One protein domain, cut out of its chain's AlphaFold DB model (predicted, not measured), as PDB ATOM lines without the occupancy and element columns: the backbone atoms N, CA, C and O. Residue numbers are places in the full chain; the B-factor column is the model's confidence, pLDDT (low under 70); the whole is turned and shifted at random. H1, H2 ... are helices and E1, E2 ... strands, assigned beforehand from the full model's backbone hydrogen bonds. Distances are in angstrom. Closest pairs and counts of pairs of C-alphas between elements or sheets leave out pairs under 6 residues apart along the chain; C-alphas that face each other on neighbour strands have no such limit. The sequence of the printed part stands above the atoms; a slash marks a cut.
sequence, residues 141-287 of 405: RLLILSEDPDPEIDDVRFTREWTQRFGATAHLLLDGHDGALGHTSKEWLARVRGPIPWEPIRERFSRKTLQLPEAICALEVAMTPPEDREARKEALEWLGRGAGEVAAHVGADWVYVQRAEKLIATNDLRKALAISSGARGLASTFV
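What this domain is: This is residues 141 to 287 of the 405 residues of an uncharacterized protein of Deltaproteobacteria bacterium (UniProt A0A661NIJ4). One strongly twisted antiparallel sheet of six strands curls round the long helix H3, with H1 beside the edge strand E2 on the same face. H4 and H5 also pack on H3, while H2 sits away from the other helices, just after E4. The printed part has 147 residues with five named helices and six named strands, in the order E1 H1 E2 E3 E4 H2 E5 H3 E6 H4 H5; the sheet's order is E2 E3 E4 E5 E1 E6, and the class is mixed, helices and strands. It is compact and rounded, with a radius of gyration of the C-alphas of 14.6 A and spans of 38 by 33 by 24 A.

How they stand to each other: The sheet runs E2, residues 170 to 175, E3, 178 to 183, E4, 189 to 197, E5, 217 to 223, E1, 141 to 146, and E6, 254 to 257. E2, E3 and E4 form a meander, each strand the antiparallel neighbour of the one before, and E2 and E3, like E3 and E4, are a hairpin. Within hydrogen-bond range are N 171 and O 182 across E2 and E3, 2.9 A, N 179 and O 192 across E3 and E4, 2.8 A, N 191 and O 222 across E4 and E5, 2.8 A, N 142 and O 221 across E5 and E1, 2.8 A, and N 143 and O 256 across E1 and E6, 2.8 A. H3, residues 229 to 249, is on one face, giving two layers, a sheet and a helix; its closest C-alphas to E1 are those of Ala 247 and Ile 144, 5.9 A. E5, H3 and E6 form a split strand-helix-strand unit, two strands running the same way with E1 between them, and its crossover is right-handed. H1, residues 155 to 166, is on the same face at a height over the sheet of 5.3 A, over none of the strands. H3 is the hub, touching three helices. With residues 245 to 249 alone it touches H1 at a steep tilt of 57 degrees, opposite ways; the closest C-alphas are those of His 249 and Phe 158, 7.2 A. With residues 232 to 237 alone it touches H4, residues 266 to 276, about perpendicular at 82 degrees; the closest C-alphas are those of Lys 233 and Ala 272, 4.8 A. With residues 237 to 245 alone it touches H5, residues 278 to 286, at a steep tilt of 42 degrees, the same way; the closest C-alphas are those of Gly 244 and Thr 285, 4.4 A. H2, residues 199 to 205, only grazes the sheet and is apart from H3. Every O i to N i+4 pair is within hydrogen-bond range in H1, H3 and H4; H2 has 2 of 3 and H5 4 of 5.

Where its parts are: E1 begins at C-alpha 141 (1.450, 47.398, -16.520). H3 measures 30.1 A from C-alpha 229 (18.787, 52.111, -11.979) to C-alpha 249; E4 measures 23.8 A and E5 19.8 A. H5 ends at C-alpha 286 (6.679, 40.599, -26.212).

The domain as a whole: The C-alphas of Ser 185 and Lys 208 are the two farthest apart, 42.2 A. The printed part has no cut, and the link from H2 to E5 is long. Mean pLDDT of the printed part is 71.8; residues 203 to 212 and 258 to 286 are among those under 70.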
ATOM      1  N   ARG A 141       2.557  48.329 -16.318       76.56
ATOM      2  CA  ARG A 141       1.450  47.398 -16.520       76.56
ATOM      3  C   ARG A 141       1.621  46.677 -17.845       76.56
ATOM      4  O   ARG A 141       1.751  47.307 -18.899       76.56
ATOM      5  N   LEU A 142       1.619  45.357 -17.761       83.00
ATOM      6  CA  LEU A 142       1.644  44.433 -18.882       83.00
ATOM      7  C   LEU A 142       0.267  43.773 -18.953       83.00
ATOM      8  O   LEU A 142      -0.170  43.154 -17.987       83.00
ATOM      9  N   LEU A 143      -0.434  43.949 -20.071       86.44
ATOM     10  CA  LEU A 143      -1.748  43.362 -20.315       86.44
ATOM     11  C   LEU A 143      -1.593  42.170 -21.250       86.44
ATOM     12  O   LEU A 143      -1.248  42.331 -22.418       86.44
ATOM     13  N   ILE A 144      -1.840  40.979 -20.736       87.94
ATOM     14  CA  ILE A 144      -1.821  39.723 -21.473       87.94
ATOM     15  C   ILE A 144      -3.220  39.524 -22.049       87.94
ATOM     16  O   ILE A 144      -4.184  39.402 -21.300       87.94
ATOM     17  N   LEU A 145      -3.345  39.564 -23.370       86.81
ATOM     18  CA  LEU A 145      -4.627  39.564 -24.068       86.81
ATOM     19  C   LEU A 145      -4.985  38.139 -24.487       86.81
ATOM     20  O   LEU A 145      -4.199  37.494 -25.179       86.81
ATOM     21  N   SER A 146      -6.163  37.674 -24.071       86.25
ATOM     22  CA  SER A 146      -6.629  36.305 -24.292       86.25
ATOM     23  C   SER A 146      -7.937  36.273 -25.080       86.25
ATOM     24  O   SER A 146      -8.837  37.093 -24.865       86.25
ATOM     25  N   GLU A 147      -8.049  35.303 -25.985       86.06
ATOM     26  CA  GLU A 147      -9.313  34.934 -26.629       86.06
ATOM     27  C   GLU A 147     -10.169  34.015 -25.745       86.06
ATOM     28  O   GLU A 147     -11.368  33.895 -25.977       86.06
ATOM     29  N   ASP A 148      -9.586  33.403 -24.713       87.19
ATOM     30  CA  ASP A 148     -10.338  32.693 -23.678       87.19
ATOM     31  C   ASP A 148     -11.015  33.723 -22.752       87.19
ATOM     32  O   ASP A 148     -10.318  34.614 -22.261       87.19
ATOM     33  N   PRO A 149     -12.344  33.669 -22.520       85.56
ATOM     34  CA  PRO A 149     -13.020  34.539 -21.555       85.56
ATOM     35  C   PRO A 149     -12.595  34.306 -20.101       85.56
ATOM     36  O   PRO A 149     -12.797  35.206 -19.282       85.56
ATOM     37  N   ASP A 150     -12.071  33.120 -19.782       86.25
ATOM     38  CA  ASP A 150     -11.717  32.718 -18.423       86.25
ATOM     39  C   ASP A 150     -10.382  31.947 -18.377       86.25
ATOM     40  O   ASP A 150     -10.342  30.759 -18.059       86.25
ATOM     41  N   PRO A 151      -9.262  32.605 -18.737       85.62
ATOM     42  CA  PRO A 151      -7.957  31.969 -18.775       85.62
ATOM     43  C   PRO A 151      -7.510  31.584 -17.360       85.62
ATOM     44  O   PRO A 151      -7.152  32.437 -16.540       85.62
ATOM     45  N   GLU A 152      -7.495  30.283 -17.086       86.94
ATOM     46  CA  GLU A 152      -6.975  29.736 -15.837       86.94
ATOM     47  C   GLU A 152      -5.440  29.743 -15.833       86.94
ATOM     48  O   GLU A 152      -4.782  29.317 -16.785       86.94
ATOM     49  N   ILE A 153      -4.857  30.198 -14.723       86.56
ATOM     50  CA  ILE A 153      -3.422  30.080 -14.466       86.56
ATOM     51  C   ILE A 153      -3.230  29.066 -13.338       86.56
ATOM     52  O   ILE A 153      -3.630  29.315 -12.203       86.56
ATOM     53  N   ASP A 154      -2.576  27.942 -13.633       87.19
ATOM     54  CA  ASP A 154      -2.130  26.993 -12.610       87.19
ATOM     55  C   ASP A 154      -0.823  27.522 -11.999       87.19
ATOM     56  O   ASP A 154       0.268  27.374 -12.562       87.19
ATOM     57  N   ASP A 155      -0.934  28.192 -10.852       74.81
ATOM     58  CA  ASP A 155       0.174  28.856 -10.161       74.81
ATOM     59  C   ASP A 155       1.267  27.882  -9.680       74.81
ATOM     60  O   ASP A 155       2.467  28.196  -9.733       74.81
ATOM     61  N   VAL A 156       0.881  26.660  -9.299       81.12
ATOM     62  CA  VAL A 156       1.792  25.569  -8.930       81.12
ATOM     63  C   VAL A 156       2.587  25.106 -10.144       81.12
ATOM     64  O   VAL A 156       3.820  24.990 -10.080       81.12
ATOM     65  N   ARG A 157       1.910  24.841 -11.265       87.62
ATOM     66  CA  ARG A 157       2.563  24.447 -12.517       87.62
ATOM     67  C   ARG A 157       3.464  25.562 -13.030       87.62
ATOM     68  O   ARG A 157       4.617  25.267 -13.352       87.62
ATOM     69  N   PHE A 158       2.988  26.806 -13.034       88.31
ATOM     70  CA  PHE A 158       3.775  27.981 -13.400       88.31
ATOM     71  C   PHE A 158       5.060  28.060 -12.570       88.31
ATOM     72  O   PHE A 158       6.156  28.093 -13.125       88.31
ATOM     73  N   THR A 159       4.955  28.019 -11.237       78.88
ATOM     74  CA  THR A 159       6.116  28.132 -10.335       78.88
ATOM     75  C   THR A 159       7.127  27.012 -10.587       78.88
ATOM     76  O   THR A 159       8.342  27.243 -10.585       78.88
ATOM     77  N   ARG A 160       6.645  25.784 -10.813       85.69
ATOM     78  CA  ARG A 160       7.500  24.627 -11.106       85.69
ATOM     79  C   ARG A 160       8.255  24.807 -12.424       85.69
ATOM     80  O   ARG A 160       9.467  24.602 -12.455       85.69
ATOM     81  N   GLU A 161       7.554  25.182 -13.489       86.19
ATOM     82  CA  GLU A 161       8.138  25.386 -14.820       86.19
ATOM     83  C   GLU A 161       9.117  26.566 -14.827       86.19
ATOM     84  O   GLU A 161      10.234  26.434 -15.332       86.19
ATOM     85  N   TRP A 162       8.763  27.669 -14.159       84.88
ATOM     86  CA  TRP A 162       9.661  28.799 -13.929       84.88
ATOM     87  C   TRP A 162      10.948  28.351 -13.242       84.88
ATOM     88  O   TRP A 162      12.047  28.640 -13.714       84.88
ATOM     89  N   THR A 163      10.820  27.602 -12.144       83.69
ATOM     90  CA  THR A 163      11.969  27.123 -11.367       83.69
ATOM     91  C   THR A 163      12.889  26.244 -12.205       83.69
ATOM     92  O   THR A 163      14.111  26.352 -12.103       83.69
ATOM     93  N   GLN A 164      12.319  25.395 -13.062       86.06
ATOM     94  CA  GLN A 164      13.084  24.532 -13.955       86.06
ATOM     95  C   GLN A 164      13.851  25.324 -15.025       86.06
ATOM     96  O   GLN A 164      14.979  24.958 -15.348       86.06
ATOM     97  N   ARG A 165      13.256  26.390 -15.577       80.81
ATOM     98  CA  ARG A 165      13.840  27.178 -16.677       80.81
ATOM     99  C   ARG A 165      14.801  28.267 -16.202       80.81
ATOM    100  O   ARG A 165      15.847  28.474 -16.811       80.81
ATOM    101  N   PHE A 166      14.455  28.960 -15.121       81.19
ATOM    102  CA  PHE A 166      15.109  30.203 -14.690       81.19
ATOM    103  C   PHE A 166      15.630  30.150 -13.246       81.19
ATOM    104  O   PHE A 166      16.099  31.159 -12.712       81.19
ATOM    105  N   GLY A 167      15.554  28.981 -12.604       85.56
ATOM    106  CA  GLY A 167      15.860  28.812 -11.187       85.56
ATOM    107  C   GLY A 167      14.746  29.334 -10.276       85.56
ATOM    108  O   GLY A 167      13.786  29.961 -10.720       85.56
ATOM    109  N   ALA A 168      14.883  29.080  -8.973       83.19
ATOM    110  CA  ALA A 168      13.905  29.458  -7.947       83.19
ATOM    111  C   ALA A 168      13.953  30.967  -7.643       83.19
ATOM    112  O   ALA A 168      14.280  31.375  -6.532       83.19
ATOM    113  N   THR A 169      13.698  31.792  -8.657       76.94
ATOM    114  CA  THR A 169      13.773  33.260  -8.620       76.94
ATOM    115  C   THR A 169      12.403  33.920  -8.592       76.94
ATOM    116  O   THR A 169      12.315  35.082  -8.210       76.94
ATOM    117  N   ALA A 170      11.332  33.197  -8.929       75.50
ATOM    118  CA  ALA A 170       9.968  33.691  -8.825       75.50
ATOM    119  C   ALA A 170       9.028  32.652  -8.213       75.50
ATOM    120  O   ALA A 170       9.239  31.445  -8.339       75.50
ATOM    121  N   HIS A 171       7.979  33.153  -7.573       70.31
ATOM    122  CA  HIS A 171       6.870  32.367  -7.065       70.31
ATOM    123  C   HIS A 171       5.563  33.069  -7.419       70.31
ATOM    124  O   HIS A 171       5.422  34.262  -7.142       70.31
ATOM    125  N   LEU A 172       4.641  32.347  -8.049       72.56
ATOM    126  CA  LEU A 172       3.301  32.841  -8.335       72.56
ATOM    127  C   LEU A 172       2.341  32.269  -7.299       72.56
ATOM    128  O   LEU A 172       2.369  31.070  -7.033       72.56
ATOM    129  N   LEU A 173       1.525  33.144  -6.723       60.72
ATOM    130  CA  LEU A 173       0.463  32.802  -5.788       60.72
ATOM    131  C   LEU A 173      -0.825  33.448  -6.273       60.72
ATOM    132  O   LEU A 173      -0.855  34.672  -6.435       60.72
ATOM    133  N   LEU A 174      -1.866  32.645  -6.479       63.28
ATOM    134  CA  LEU A 174      -3.178  33.118  -6.912       63.28
ATOM    135  C   LEU A 174      -4.281  32.719  -5.920       63.28
ATOM    136  O   LEU A 174      -4.247  31.651  -5.313       63.28
ATOM    137  N   ASP A 175      -5.272  33.595  -5.776       58.03
ATOM    138  CA  ASP A 175      -6.568  33.342  -5.148       58.03
ATOM    139  C   ASP A 175      -7.655  33.641  -6.191       58.03
ATOM    140  O   ASP A 175      -7.992  34.794  -6.478       58.03
ATOM    141  N   GLY A 176      -8.128  32.588  -6.862       73.12
ATOM    142  CA  GLY A 176      -8.901  32.727  -8.093       73.12
ATOM    143  C   GLY A 176      -8.039  33.314  -9.214       73.12
ATOM    144  O   GLY A 176      -7.046  32.715  -9.614       73.12
ATOM    145  N   HIS A 177      -8.410  34.493  -9.710       68.75
ATOM    146  CA  HIS A 177      -7.714  35.171 -10.813       68.75
ATOM    147  C   HIS A 177      -6.896  36.393 -10.367       68.75
ATOM    148  O   HIS A 177      -6.353  37.128 -11.199       68.75
ATOM    149  N   ASP A 178      -6.826  36.629  -9.059       66.06
ATOM    150  CA  ASP A 178      -6.068  37.714  -8.453       66.06
ATOM    151  C   ASP A 178      -4.935  37.140  -7.604       66.06
ATOM    152  O   ASP A 178      -5.078  36.115  -6.946       66.06
ATOM    153  N   GLY A 179      -3.790  37.809  -7.584       66.00
ATOM    154  CA  GLY A 179      -2.676  37.373  -6.760       66.00
ATOM    155  C   GLY A 179      -1.400  38.148  -7.018       66.00
ATOM    156  O   GLY A 179      -1.420  39.339  -7.349       66.00
ATOM    157  N   ALA A 180      -0.267  37.480  -6.826       64.81
ATOM    158  CA  ALA A 180       1.030  38.111  -6.965       64.81
ATOM    159  C   ALA A 180       2.110  37.156  -7.471       64.81
ATOM    160  O   ALA A 180       2.221  36.008  -7.045       64.81
ATOM    161  N   LEU A 181       2.958  37.694  -8.340       71.75
ATOM    162  CA  LEU A 181       4.242  37.127  -8.709       71.75
ATOM    163  C   LEU A 181       5.303  37.803  -7.834       71.75
ATOM    164  O   LEU A 181       5.459  39.021  -7.893       71.75
ATOM    165  N   GLY A 182       6.005  37.044  -6.999       59.94
ATOM    166  CA  GLY A 182       7.046  37.554  -6.100       59.94
ATOM    167  C   GLY A 182       8.431  37.045  -6.477       59.94
ATOM    168  O   GLY A 182       8.573  35.893  -6.888       59.94
ATOM    169  N   HIS A 183       9.461  37.882  -6.337       77.94
ATOM    170  CA  HIS A 183      10.852  37.442  -6.464       77.94
ATOM    171  C   HIS A 183      11.323  36.809  -5.144       77.94
ATOM    172  O   HIS A 183      11.094  37.348  -4.069       77.94
ATOM    173  N   THR A 184      12.003  35.663  -5.190       66.25
ATOM    174  CA  THR A 184      12.289  34.863  -3.974       66.25
ATOM    175  C   THR A 184      13.359  35.456  -3.052       66.25
ATOM    176  O   THR A 184      13.362  35.182  -1.856       66.25
ATOM    177  N   SER A 185      14.288  36.246  -3.596       64.88
ATOM    178  CA  SER A 185      15.410  36.845  -2.851       64.88
ATOM    179  C   SER A 185      15.476  38.373  -2.904       64.88
ATOM    180  O   SER A 185      16.414  38.965  -2.375       64.88
ATOM    181  N   LYS A 186      14.507  39.019  -3.558       71.50
ATOM    182  CA  LYS A 186      14.449  40.474  -3.726       71.50
ATOM    183  C   LYS A 186      13.054  40.937  -3.343       71.50
ATOM    184  O   LYS A 186      12.101  40.195  -3.537       71.50
ATOM    185  N   GLU A 187      12.924  42.160  -2.849       67.88
ATOM    186  CA  GLU A 187      11.638  42.742  -2.428       67.88
ATOM    187  C   GLU A 187      10.761  43.171  -3.622       67.88
ATOM    188  O   GLU A 187      10.097  44.203  -3.598       67.88
ATOM    189  N   TRP A 188      10.793  42.409  -4.716       75.88
ATOM    190  CA  TRP A 188      10.029  42.701  -5.921       75.88
ATOM    191  C   TRP A 188       8.737  41.910  -5.918       75.88
ATOM    192  O   TRP A 188       8.733  40.690  -5.737       75.88
ATOM    193  N   LEU A 189       7.646  42.622  -6.167       61.31
ATOM    194  CA  LEU A 189       6.312  42.062  -6.205       61.31
ATOM    195  C   LEU A 189       5.564  42.673  -7.384       61.31
ATOM    196  O   LEU A 189       5.487  43.895  -7.515       61.31
ATOM    197  N   ALA A 190       5.015  41.815  -8.230       68.62
ATOM    198  CA  ALA A 190       4.092  42.203  -9.274       68.62
ATOM    199  C   ALA A 190       2.707  41.670  -8.916       68.62
ATOM    200  O   ALA A 190       2.545  40.490  -8.607       68.62
ATOM    201  N   ARG A 191       1.700  42.535  -8.962       73.62
ATOM    202  CA  ARG A 191       0.303  42.130  -8.856       73.62
ATOM    203  C   ARG A 191      -0.105  41.426 -10.142       73.62
ATOM    204  O   ARG A 191       0.183  41.940 -11.221       73.62
ATOM    205  N   VAL A 192      -0.813  40.313 -10.013       73.75
ATOM    206  CA  VAL A 192      -1.480  39.616 -11.117       73.75
ATOM    207  C   VAL A 192      -2.987  39.738 -10.902       73.75
ATOM    208  O   VAL A 192      -3.450  39.558  -9.779       73.75
ATOM    209  N   ARG A 193      -3.739  40.116 -11.937       78.38
ATOM    210  CA  ARG A 193      -5.194  40.313 -11.864       78.38
ATOM    211  C   ARG A 193      -5.872  39.953 -13.178       78.38
ATOM    212  O   ARG A 193      -5.390  40.341 -14.234       78.38
ATOM    213  N   GLY A 194      -7.046  39.342 -13.131       78.56
ATOM    214  CA  GLY A 194      -7.873  39.101 -14.311       78.56
ATOM    215  C   GLY A 194      -9.100  38.256 -13.997       78.56
ATOM    216  O   GLY A 194      -9.456  38.172 -12.832       78.56
ATOM    217  N   PRO A 195      -9.773  37.688 -15.007       88.06
ATOM    218  CA  PRO A 195      -9.890  38.259 -16.344       88.06
ATOM    219  C   PRO A 195     -10.588  39.627 -16.296       88.06
ATOM    220  O   PRO A 195     -11.607  39.824 -15.634       88.06
ATOM    221  N   ILE A 196     -10.038  40.610 -17.005       83.19
ATOM    222  CA  ILE A 196     -10.628  41.945 -17.145       83.19
ATOM    223  C   ILE A 196     -11.246  42.057 -18.544       83.19
ATOM    224  O   ILE A 196     -10.540  41.792 -19.515       83.19
ATOM    225  N   PRO A 197     -12.514  42.485 -18.702       81.00
ATOM    226  CA  PRO A 197     -13.106  42.682 -20.023       81.00
ATOM    227  C   PRO A 197     -12.245  43.597 -20.900       81.00
ATOM    228  O   PRO A 197     -11.927  44.723 -20.500       81.00
ATOM    229  N   TRP A 198     -11.862  43.118 -22.086       82.75
ATOM    230  CA  TRP A 198     -10.877  43.820 -22.910       82.75
ATOM    231  C   TRP A 198     -11.460  45.024 -23.645       82.75
ATOM    232  O   TRP A 198     -10.846  46.087 -23.654       82.75
ATOM    233  N   GLU A 199     -12.652  44.899 -24.227       78.75
ATOM    234  CA  GLU A 199     -13.202  45.924 -25.125       78.75
ATOM    235  C   GLU A 199     -13.264  47.342 -24.501       78.75
ATOM    236  O   GLU A 199     -12.764  48.283 -25.126       78.75
ATOM    237  N   PRO A 200     -13.719  47.536 -23.242       72.88
ATOM    238  CA  PRO A 200     -13.709  48.861 -22.605       72.88
ATOM    239  C   PRO A 200     -12.303  49.458 -22.428       72.88
ATOM    240  O   PRO A 200     -12.125  50.676 -22.354       72.88
ATOM    241  N   ILE A 201     -11.295  48.596 -22.307       70.25
ATOM    242  CA  ILE A 201      -9.894  48.967 -22.113       70.25
ATOM    243  C   ILE A 201      -9.237  49.262 -23.465       70.25
ATOM    244  O   ILE A 201      -8.518  50.255 -23.615       70.25
ATOM    245  N   ARG A 202      -9.543  48.444 -24.472       72.38
ATOM    246  CA  ARG A 202      -9.098  48.590 -25.855       72.38
ATOM    247  C   ARG A 202      -9.452  49.959 -26.420       72.38
ATOM    248  O   ARG A 202      -8.591  50.595 -27.027       72.38
ATOM    249  N   GLU A 203     -10.674  50.443 -26.204       69.31
ATOM    250  CA  GLU A 203     -11.107  51.769 -26.670       69.31
ATOM    251  C   GLU A 203     -10.261  52.900 -26.070       69.31
ATOM    252  O   GLU A 203      -9.892  53.842 -26.770       69.31
ATOM    253  N   ARG A 204      -9.892  52.784 -24.787       65.69
ATOM    254  CA  ARG A 204      -9.066  53.778 -24.083       65.69
ATOM    255  C   ARG A 204      -7.622  53.803 -24.569       65.69
ATOM    256  O   ARG A 204      -6.999  54.862 -24.567       65.69
ATOM    257  N   PHE A 205      -7.082  52.653 -24.967       64.12
ATOM    258  CA  PHE A 205      -5.688  52.531 -25.400       64.12
ATOM    259  C   PHE A 205      -5.492  52.556 -26.917       64.12
ATOM    260  O   PHE A 205      -4.353  52.677 -27.376       64.12
ATOM    261  N   SER A 206      -6.570  52.477 -27.699       62.59
ATOM    262  CA  SER A 206      -6.519  52.546 -29.159       62.59
ATOM    263  C   SER A 206      -5.984  53.896 -29.628       62.59
ATOM    264  O   SER A 206      -6.431  54.961 -29.202       62.59
ATOM    265  N   ARG A 207      -5.012  53.866 -30.543       62.25
ATOM    266  CA  ARG A 207      -4.379  55.064 -31.114       62.25
ATOM    267  C   ARG A 207      -4.457  55.014 -32.630       62.25
ATOM    268  O   ARG A 207      -4.506  53.944 -33.225       62.25
ATOM    269  N   LYS A 208      -4.358  56.179 -33.281       57.47
ATOM    270  CA  LYS A 208      -4.316  56.266 -34.756       57.47
ATOM    271  C   LYS A 208      -3.199  55.419 -35.382       57.47
ATOM    272  O   LYS A 208      -3.339  54.993 -36.519       57.47
ATOM    273  N   THR A 209      -2.103  55.206 -34.654       53.66
ATOM    274  CA  THR A 209      -0.897  54.504 -35.120       53.66
ATOM    275  C   THR A 209      -0.753  53.082 -34.574       53.66
ATOM    276  O   THR A 209       0.150  52.370 -35.000       53.66
ATOM    277  N   LEU A 210      -1.610  52.662 -33.637       58.88
ATOM    278  CA  LEU A 210      -1.570  51.335 -33.031       58.88
ATOM    279  C   LEU A 210      -2.999  50.888 -32.730       58.88
ATOM    280  O   LEU A 210      -3.647  51.404 -31.818       58.88
ATOM    281  N   GLN A 211      -3.472  49.928 -33.512       61.84
ATOM    282  CA  GLN A 211      -4.737  49.262 -33.273       61.84
ATOM    283  C   GLN A 211      -4.447  47.944 -32.566       61.84
ATOM    284  O   GLN A 211      -3.659  47.128 -33.042       61.84
ATOM    285  N   LEU A 212      -5.039  47.805 -31.388       69.25
ATOM    286  CA  LEU A 212      -4.812  46.679 -30.499       69.25
ATOM    287  C   LEU A 212      -5.637  45.470 -30.964       69.25
ATOM    288  O   LEU A 212      -6.714  45.674 -31.552       69.25
ATOM    289  N   PRO A 213      -5.148  44.237 -30.729       70.06
ATOM    290  CA  PRO A 213      -5.819  43.034 -31.199       70.06
ATOM    291  C   PRO A 213      -7.212  42.899 -30.584       70.06
ATOM    292  O   PRO A 213      -7.537  43.495 -29.550       70.06
ATOM    293  N   GLU A 214      -8.038  42.122 -31.271       75.00
ATOM    294  CA  GLU A 214      -9.275  41.610 -30.697       75.00
ATOM    295  C   GLU A 214      -8.903  40.538 -29.673       75.00
ATOM    296  O   GLU A 214      -8.010  39.733 -29.906       75.00
ATOM    297  N   ALA A 215      -9.529  40.614 -28.509       82.06
ATOM    298  CA  ALA A 215      -9.380  39.676 -27.408       82.06
ATOM    299  C   ALA A 215     -10.664  39.756 -26.580       82.06
ATOM    300  O   ALA A 215     -11.360  40.779 -26.609       82.06
ATOM    301  N   ILE A 216     -10.992  38.694 -25.852       84.81
ATOM    302  CA  ILE A 216     -12.181  38.683 -24.997       84.81
ATOM    303  C   ILE A 216     -11.855  39.350 -23.659       84.81
ATOM    304  O   ILE A 216     -12.589  40.236 -23.200       84.81
ATOM    305  N   CYS A 217     -10.715  38.998 -23.066       87.50
ATOM    306  CA  CYS A 217     -10.266  39.574 -21.808       87.50
ATOM    307  C   CYS A 217      -8.764  39.881 -21.787       87.50
ATOM    308  O   CYS A 217      -8.000  39.500 -22.673       87.50
ATOM    309  N   ALA A 218      -8.349  40.576 -20.733       87.12
ATOM    310  CA  ALA A 218      -6.965  40.835 -20.396       87.12
ATOM    311  C   ALA A 218      -6.646  40.330 -18.983       87.12
ATOM    312  O   ALA A 218      -7.440  40.517 -18.059       87.12
ATOM    313  N   LEU A 219      -5.460  39.760 -18.810       89.00
ATOM    314  CA  LEU A 219      -4.819  39.571 -17.512       89.00
ATOM    315  C   LEU A 219      -3.787  40.689 -17.331       89.00
ATOM    316  O   LEU A 219      -2.984  40.959 -18.221       89.00
ATOM    317  N   GLU A 220      -3.807  41.370 -16.199       84.69
ATOM    318  CA  GLU A 220      -2.873  42.433 -15.848       84.69
ATOM    319  C   GLU A 220      -1.750  41.880 -14.968       84.69
ATOM    320  O   GLU A 220      -2.010  41.281 -13.927       84.69
ATOM    321  N   VAL A 221      -0.503  42.160 -15.349       83.44
ATOM    322  CA  VAL A 221       0.677  42.024 -14.490       83.44
ATOM    323  C   VAL A 221       1.265  43.414 -14.272       83.44
ATOM    324  O   VAL A 221       1.692  44.076 -15.221       83.44
ATOM    325  N   ALA A 222       1.263  43.883 -13.027       77.00
ATOM    326  CA  ALA A 222       1.606  45.258 -12.686       77.00
ATOM    327  C   ALA A 222       2.632  45.329 -11.555       77.00
ATOM    328  O   ALA A 222       2.433  44.716 -10.510       77.00
ATOM    329  N   MET A 223       3.694  46.120 -11.719       73.81
ATOM    330  CA  MET A 223       4.650  46.378 -10.636       73.81
ATOM    331  C   MET A 223       5.077  47.836 -10.582       73.81
ATOM    332  O   MET A 223       5.208  48.492 -11.617       73.81
ATOM    333  N   THR A 224       5.411  48.294  -9.381       70.06
ATOM    334  CA  THR A 224       6.221  49.498  -9.199       70.06
ATOM    335  C   THR A 224       7.691  49.084  -9.225       70.06
ATOM    336  O   THR A 224       8.111  48.289  -8.378       70.06
ATOM    337  N   PRO A 225       8.485  49.548 -10.200       66.81
ATOM    338  CA  PRO A 225       9.883  49.184 -10.268       66.81
ATOM    339  C   PRO A 225      10.700  49.884  -9.170       66.81
ATOM    340  O   PRO A 225      10.335  50.971  -8.723       66.81
ATOM    341  N   PRO A 226      11.832  49.299  -8.744       63.34
ATOM    342  CA  PRO A 226      12.713  49.931  -7.772       63.34
ATOM    343  C   PRO A 226      13.371  51.202  -8.338       63.34
ATOM    344  O   PRO A 226      13.547  51.375  -9.550       63.34
ATOM    345  N   GLU A 227      13.752  52.106  -7.438       59.16
ATOM    346  CA  GLU A 227      14.324  53.407  -7.798       59.16
ATOM    347  C   GLU A 227      15.739  53.292  -8.362       59.16
ATOM    348  O   GLU A 227      16.059  53.977  -9.337       59.16
ATOM    349  N   ASP A 228      16.562  52.412  -7.784       69.44
ATOM    350  CA  ASP A 228      17.926  52.177  -8.248       69.44
ATOM    351  C   ASP A 228      17.932  51.717  -9.707       69.44
ATOM    352  O   ASP A 228      17.172  50.839 -10.100       69.44
ATOM    353  N   ARG A 229      18.802  52.308 -10.526       63.28
ATOM    354  CA  ARG A 229      18.787  52.111 -11.979       63.28
ATOM    355  C   ARG A 229      19.110  50.674 -12.379       63.28
ATOM    356  O   ARG A 229      18.521  50.188 -13.345       63.28
ATOM    357  N   GLU A 230      20.049  50.024 -11.703       70.06
ATOM    358  CA  GLU A 230      20.431  48.651 -12.042       70.06
ATOM    359  C   GLU A 230      19.386  47.665 -11.517       70.06
ATOM    360  O   GLU A 230      18.870  46.863 -12.296       70.06
ATOM    361  N   ALA A 231      18.944  47.822 -10.264       69.56
ATOM    362  CA  ALA A 231      17.831  47.048  -9.719       69.56
ATOM    363  C   ALA A 231      16.551  47.223 -10.548       69.56
ATOM    364  O   ALA A 231      15.808  46.264 -10.743       69.56
ATOM    365  N   ARG A 232      16.301  48.431 -11.074       71.12
ATOM    366  CA  ARG A 232      15.168  48.735 -11.953       71.12
ATOM    367  C   ARG A 232      15.232  47.872 -13.189       71.12
ATOM    368  O   ARG A 232      14.276  47.163 -13.458       71.12
ATOM    369  N   LYS A 233      16.347  47.897 -13.919       70.44
ATOM    370  CA  LYS A 233      16.495  47.103 -15.148       70.44
ATOM    371  C   LYS A 233      16.243  45.621 -14.898       70.44
ATOM    372  O   LYS A 233      15.455  45.017 -15.616       70.44
ATOM    373  N   GLU A 234      16.862  45.069 -13.860       77.25
ATOM    374  CA  GLU A 234      16.693  43.659 -13.517       77.25
ATOM    375  C   GLU A 234      15.247  43.331 -13.097       77.25
ATOM    376  O   GLU A 234      14.723  42.281 -13.467       77.25
ATOM    377  N   ALA A 235      14.577  44.227 -12.366       75.31
ATOM    378  CA  ALA A 235      13.173  44.075 -11.992       75.31
ATOM    379  C   ALA A 235      12.250  44.116 -13.217       75.31
ATOM    380  O   ALA A 235      11.321  43.318 -13.311       75.31
ATOM    381  N   LEU A 236      12.530  45.001 -14.180       75.62
ATOM    382  CA  LEU A 236      11.779  45.069 -15.434       75.62
ATOM    383  C   LEU A 236      11.949  43.796 -16.255       75.62
ATOM    384  O   LEU A 236      10.978  43.308 -16.826       75.62
ATOM    385  N   GLU A 237      13.158  43.240 -16.294       76.38
ATOM    386  CA  GLU A 237      13.436  41.956 -16.940       76.38
ATOM    387  C   GLU A 237      12.690  40.806 -16.298       76.38
ATOM    388  O   GLU A 237      12.055  40.014 -16.997       76.38
ATOM    389  N   TRP A 238      12.736  40.730 -14.974       83.38
ATOM    390  CA  TRP A 238      11.993  39.733 -14.230       83.38
ATOM    391  C   TRP A 238      10.481  39.857 -14.478       83.38
ATOM    392  O   TRP A 238       9.835  38.848 -14.758       83.38
ATOM    393  N   LEU A 239       9.934  41.079 -14.480       82.81
ATOM    394  CA  LEU A 239       8.524  41.345 -14.779       82.81
ATOM    395  C   LEU A 239       8.146  40.937 -16.200       82.81
ATOM    396  O   LEU A 239       7.117  40.296 -16.403       82.81
ATOM    397  N   GLY A 240       8.973  41.317 -17.177       79.19
ATOM    398  CA  GLY A 240       8.777  40.972 -18.577       79.19
ATOM    399  C   GLY A 240       8.716  39.460 -18.754       79.19
ATOM    400  O   GLY A 240       7.716  38.938 -19.237       79.19
ATOM    401  N   ARG A 241       9.722  38.736 -18.252       80.81
ATOM    402  CA  ARG A 241       9.723  37.266 -18.272       80.81
ATOM    403  C   ARG A 241       8.502  36.685 -17.568       80.81
ATOM    404  O   ARG A 241       7.874  35.789 -18.114       80.81
ATOM    405  N   GLY A 242       8.141  37.227 -16.404       84.19
ATOM    406  CA  GLY A 242       6.935  36.864 -15.660       84.19
ATOM    407  C   GLY A 242       5.685  36.916 -16.530       84.19
ATOM    408  O   GLY A 242       5.001  35.912 -16.694       84.19
ATOM    409  N   ALA A 243       5.428  38.068 -17.149       84.62
ATOM    410  CA  ALA A 243       4.280  38.253 -18.030       84.62
ATOM    411  C   ALA A 243       4.354  37.388 -19.297       84.62
ATOM    412  O   ALA A 243       3.331  36.869 -19.737       84.62
ATOM    413  N   GLY A 244       5.548  37.196 -19.864       79.50
ATOM    414  CA  GLY A 244       5.771  36.303 -20.999       79.50
ATOM    415  C   GLY A 244       5.404  34.856 -20.671       79.50
ATOM    416  O   GLY A 244       4.653  34.233 -21.414       79.50
ATOM    417  N   GLU A 245       5.864  34.325 -19.539       84.00
ATOM    418  CA  GLU A 245       5.538  32.960 -19.113       84.00
ATOM    419  C   GLU A 245       4.060  32.815 -18.732       84.00
ATOM    420  O   GLU A 245       3.451  31.813 -19.093       84.00
ATOM    421  N   VAL A 246       3.448  33.821 -18.091       86.44
ATOM    422  CA  VAL A 246       1.995  33.808 -17.841       86.44
ATOM    423  C   VAL A 246       1.245  33.754 -19.172       86.44
ATOM    424  O   VAL A 246       0.351  32.930 -19.325       86.44
ATOM    425  N   ALA A 247       1.650  34.557 -20.162       84.75
ATOM    426  CA  ALA A 247       1.047  34.540 -21.490       84.75
ATOM    427  C   ALA A 247       1.188  33.177 -22.185       84.75
ATOM    428  O   ALA A 247       0.219  32.700 -22.762       84.75
ATOM    429  N   ALA A 248       2.353  32.522 -22.092       80.62
ATOM    430  CA  ALA A 248       2.533  31.164 -22.622       80.62
ATOM    431  C   ALA A 248       1.595  30.176 -21.928       80.62
ATOM    432  O   ALA A 248       0.977  29.342 -22.582       80.62
ATOM    433  N   HIS A 249       1.491  30.284 -20.605       84.31
ATOM    434  CA  HIS A 249       0.708  29.370 -19.792       84.31
ATOM    435  C   HIS A 249      -0.780  29.402 -20.147       84.31
ATOM    436  O   HIS A 249      -1.408  28.350 -20.231       84.31
ATOM    437  N   VAL A 250      -1.320  30.597 -20.397       85.38
ATOM    438  CA  VAL A 250      -2.731  30.787 -20.763       85.38
ATOM    439  C   VAL A 250      -2.983  30.751 -22.273       85.38
ATOM    440  O   VAL A 250      -4.099  31.007 -22.709       85.38
ATOM    441  N   GLY A 251      -1.954  30.486 -23.086       79.38
ATOM    442  CA  GLY A 251      -2.071  30.493 -24.547       79.38
ATOM    443  C   GLY A 251      -2.413  31.865 -25.142       79.38
ATOM    444  O   GLY A 251      -3.040  31.937 -26.191       79.38
ATOM    445  N   ALA A 252      -2.033  32.957 -24.476       79.94
ATOM    446  CA  ALA A 252      -2.288  34.308 -24.955       79.94
ATOM    447  C   ALA A 252      -1.326  34.709 -26.082       79.94
ATOM    448  O   ALA A 252      -0.099  34.610 -25.962       79.94
ATOM    449  N   ASP A 253      -1.890  35.281 -27.143       69.56
ATOM    450  CA  ASP A 253      -1.149  35.689 -28.339       69.56
ATOM    451  C   ASP A 253      -0.476  37.059 -28.214       69.56
ATOM    452  O   ASP A 253       0.329  37.446 -29.069       69.56
ATOM    453  N   TRP A 254      -0.815  37.832 -27.179       75.44
ATOM    454  CA  TRP A 254      -0.368  39.214 -27.050       75.44
ATOM    455  C   TRP A 254      -0.049  39.614 -25.614       75.44
ATOM    456  O   TRP A 254      -0.851  39.414 -24.707       75.44
ATOM    457  N   VAL A 255       1.084  40.294 -25.436       78.81
ATOM    458  CA  VAL A 255       1.406  41.048 -24.218       78.81
ATOM    459  C   VAL A 255       1.544  42.513 -24.603       78.81
ATOM    460  O   VAL A 255       2.452  42.876 -25.344       78.81
ATOM    461  N   TYR A 256       0.632  43.358 -24.136       78.25
ATOM    462  CA  TYR A 256       0.637  44.796 -24.369       78.25
ATOM    463  C   TYR A 256       1.275  45.541 -23.202       78.25
ATOM    464  O   TYR A 256       0.829  45.437 -22.062       78.25
ATOM    465  N   VAL A 257       2.277  46.366 -23.493       76.00
ATOM    466  CA  VAL A 257       2.825  47.305 -22.509       76.00
ATOM    467  C   VAL A 257       1.983  48.577 -22.493       76.00
ATOM    468  O   VAL A 257       1.991  49.347 -23.460       76.00
ATOM    469  N   GLN A 258       1.318  48.867 -21.374       69.06
ATOM    470  CA  GLN A 258       0.670  50.162 -21.204       69.06
ATOM    471  C   GLN A 258       1.744  51.258 -21.099       69.06
ATOM    472  O   GLN A 258       2.560  51.259 -20.179       69.06
ATOM    473  N   ARG A 259       1.742  52.223 -22.032       57.41
ATOM    474  CA  ARG A 259       2.560  53.441 -21.893       57.41
ATOM    475  C   ARG A 259       2.049  54.253 -20.704       57.41
ATOM    476  O   ARG A 259       0.952  54.802 -20.791       57.41
ATOM    477  N   ALA A 260       2.860  54.361 -19.655       50.00
ATOM    478  CA  ALA A 260       2.730  55.419 -18.661       50.00
ATOM    479  C   ALA A 260       3.086  56.752 -19.337       50.00
ATOM    480  O   ALA A 260       4.071  56.834 -20.078       50.00
ATOM    481  N   GLU A 261       2.253  57.776 -19.170       43.03
ATOM    482  CA  GLU A 261       2.435  59.042 -19.886       43.03
ATOM    483  C   GLU A 261       3.604  59.862 -19.332       43.03
ATOM    484  O   GLU A 261       4.100  60.727 -20.060       43.03
ATOM    485  N   LYS A 262       4.086  59.588 -18.104       39.06
ATOM    486  CA  LYS A 262       5.069  60.477 -17.467       39.06
ATOM    487  C   LYS A 262       6.454  59.943 -17.117       39.06
ATOM    488  O   LYS A 262       7.334  60.798 -17.080       39.06
ATOM    489  N   LEU A 263       6.746  58.649 -16.934       38.78
ATOM    490  CA  LEU A 263       8.126  58.315 -16.502       38.78
ATOM    491  C   LEU A 263       8.781  57.014 -16.962       38.78
ATOM    492  O   LEU A 263       9.974  56.834 -16.725       38.78
ATOM    493  N   ILE A 264       8.093  56.165 -17.720       41.88
ATOM    494  CA  ILE A 264       8.743  55.074 -18.455       41.88
ATOM    495  C   ILE A 264       8.144  55.084 -19.850       41.88
ATOM    496  O   ILE A 264       7.100  54.489 -20.119       41.88
ATOM    497  N   ALA A 265       8.804  55.800 -20.762       49.97
ATOM    498  CA  ALA A 265       8.496  55.629 -22.171       49.97
ATOM    499  C   ALA A 265       8.626  54.128 -22.481       49.97
ATOM    500  O   ALA A 265       9.514  53.471 -21.944       49.97
ATOM    501  N   THR A 266       7.830  53.565 -23.394       51.78
ATOM    502  CA  THR A 266       8.108  52.215 -23.933       51.78
ATOM    503  C   THR A 266       9.584  52.067 -24.325       51.78
ATOM    504  O   THR A 266      10.141  50.986 -24.220       51.78
ATOM    505  N   ASN A 267      10.241  53.177 -24.682       52.84
ATOM    506  CA  ASN A 267      11.679  53.276 -24.901       52.84
ATOM    507  C   ASN A 267      12.557  52.927 -23.691       52.84
ATOM    508  O   ASN A 267      13.649  52.425 -23.916       52.84
ATOM    509  N   ASP A 268      12.153  53.185 -22.452       52.06
ATOM    510  CA  ASP A 268      12.937  52.880 -21.251       52.06
ATOM    511  C   ASP A 268      12.723  51.443 -20.776       52.06
ATOM    512  O   ASP A 268      13.703  50.807 -20.401       52.06
ATOM    513  N   LEU A 269      11.517  50.877 -20.925       55.50
ATOM    514  CA  LEU A 269      11.316  49.424 -20.824       55.50
ATOM    515  C   LEU A 269      12.105  48.701 -21.930       55.50
ATOM    516  O   LEU A 269      12.865  47.782 -21.650       55.50
ATOM    517  N   ARG A 270      12.031  49.192 -23.175       58.06
ATOM    518  CA  ARG A 270      12.829  48.701 -24.311       58.06
ATOM    519  C   ARG A 270      14.327  48.784 -24.026       58.06
ATOM    520  O   ARG A 270      15.033  47.813 -24.243       58.06
ATOM    521  N   LYS A 271      14.840  49.914 -23.527       56.34
ATOM    522  CA  LYS A 271      16.270  50.067 -23.195       56.34
ATOM    523  C   LYS A 271      16.677  49.191 -22.016       56.34
ATOM    524  O   LYS A 271      17.747  48.603 -22.065       56.34
ATOM    525  N   ALA A 272      15.867  49.123 -20.962       52.41
ATOM    526  CA  ALA A 272      16.167  48.321 -19.783       52.41
ATOM    527  C   ALA A 272      16.291  46.844 -20.153       52.41
ATOM    528  O   ALA A 272      17.321  46.234 -19.885       52.41
ATOM    529  N   LEU A 273      15.301  46.327 -20.874       53.34
ATOM    530  CA  LEU A 273      15.254  44.934 -21.292       53.34
ATOM    531  C   LEU A 273      16.250  44.604 -22.418       53.34
ATOM    532  O   LEU A 273      16.756  43.489 -22.484       53.34
ATOM    533  N   ALA A 274      16.601  45.568 -23.278       52.81
ATOM    534  CA  ALA A 274      17.660  45.377 -24.272       52.81
ATOM    535  C   ALA A 274      19.049  45.287 -23.618       52.81
ATOM    536  O   ALA A 274      19.915  44.577 -24.122       52.81
ATOM    537  N   ILE A 275      19.267  45.995 -22.502       48.38
ATOM    538  CA  ILE A 275      20.566  46.074 -21.819       48.38
ATOM    539  C   ILE A 275      20.781  44.906 -20.847       48.38
ATOM    540  O   ILE A 275      21.889  44.379 -20.806       48.38
ATOM    541  N   SER A 276      19.778  44.517 -20.053       42.56
ATOM    542  CA  SER A 276      19.960  43.503 -19.001       42.56
ATOM    543  C   SER A 276      19.713  42.072 -19.493       42.56
ATOM    544  O   SER A 276      20.460  41.164 -19.138       42.56
ATOM    545  N   SER A 277      18.730  41.885 -20.381       45.31
ATOM    546  CA  SER A 277      18.293  40.567 -20.871       45.31
ATOM    547  C   SER A 277      18.878  40.206 -22.241       45.31
ATOM    548  O   SER A 277      18.716  39.076 -22.713       45.31
ATOM    549  N   GLY A 278      19.481  41.192 -22.917       54.81
ATOM    550  CA  GLY A 278      19.691  41.188 -24.364       54.81
ATOM    551  C   GLY A 278      18.364  41.223 -25.139       54.81
ATOM    552  O   GLY A 278      17.302  40.875 -24.617       54.81
ATOM    553  N   ALA A 279      18.388  41.574 -26.428       59.03
ATOM    554  CA  ALA A 279      17.173  41.574 -27.253       59.03
ATOM    555  C   ALA A 279      16.433  40.224 -27.307       59.03
ATOM    556  O   ALA A 279      15.247  40.194 -27.632       59.03
ATOM    557  N   ARG A 280      17.095  39.111 -26.958       62.88
ATOM    558  CA  ARG A 280      16.463  37.786 -26.840       62.88
ATOM    559  C   ARG A 280      15.407  37.738 -25.736       62.88
ATOM    560  O   ARG A 280      14.312  37.259 -26.002       62.88
ATOM    561  N   GLY A 281      15.698  38.271 -24.546       59.41
ATOM    562  CA  GLY A 281      14.721  38.313 -23.450       59.41
ATOM    563  C   GLY A 281      13.538  39.242 -23.744       59.41
ATOM    564  O   GLY A 281      12.407  38.967 -23.346       59.41
ATOM    565  N   LEU A 282      13.782  40.314 -24.504       62.00
ATOM    566  CA  LEU A 282      12.729  41.182 -25.035       62.00
ATOM    567  C   LEU A 282      11.824  40.456 -26.024       62.00
ATOM    568  O   LEU A 282      10.601  40.506 -25.894       62.00
ATOM    569  N   ALA A 283      12.429  39.788 -27.006       64.62
ATOM    570  CA  ALA A 283      11.694  39.048 -28.015       64.62
ATOM    571  C   ALA A 283      10.849  37.943 -27.372       64.62
ATOM    572  O   ALA A 283       9.657  37.881 -27.635       64.62
ATOM    573  N   SER A 284      11.403  37.147 -26.453       62.53
ATOM    574  CA  SER A 284      10.640  36.083 -25.783       62.53
ATOM    575  C   SER A 284       9.468  36.597 -24.943       62.53
ATOM    576  O   SER A 284       8.510  35.867 -24.714       62.53
ATOM    577  N   THR A 285       9.543  37.841 -24.465       64.50
ATOM    578  CA  THR A 285       8.499  38.446 -23.633       64.50
ATOM    579  C   THR A 285       7.350  39.011 -24.465       64.50
ATOM    580  O   THR A 285       6.184  38.779 -24.154       64.50
ATOM    581  N   PHE A 286       7.674  39.795 -25.495       68.25
ATOM    582  CA  PHE A 286       6.679  40.599 -26.212       68.25
ATOM    583  C   PHE A 286       6.377  40.092 -27.603       68.25
ATOM    584  O   PHE A 286       5.341  40.451 -28.146       68.25
ATOM    585  N   VAL A 287       7.287  39.320 -28.191       71.38
ATOM    586  CA  VAL A 287       7.179  38.855 -29.565       71.38
ATOM    587  C   VAL A 287       6.682  37.421 -29.550       71.38
ATOM    588  O   VAL A 287       7.448  36.479 -29.364       71.38
TER     589      VAL A 287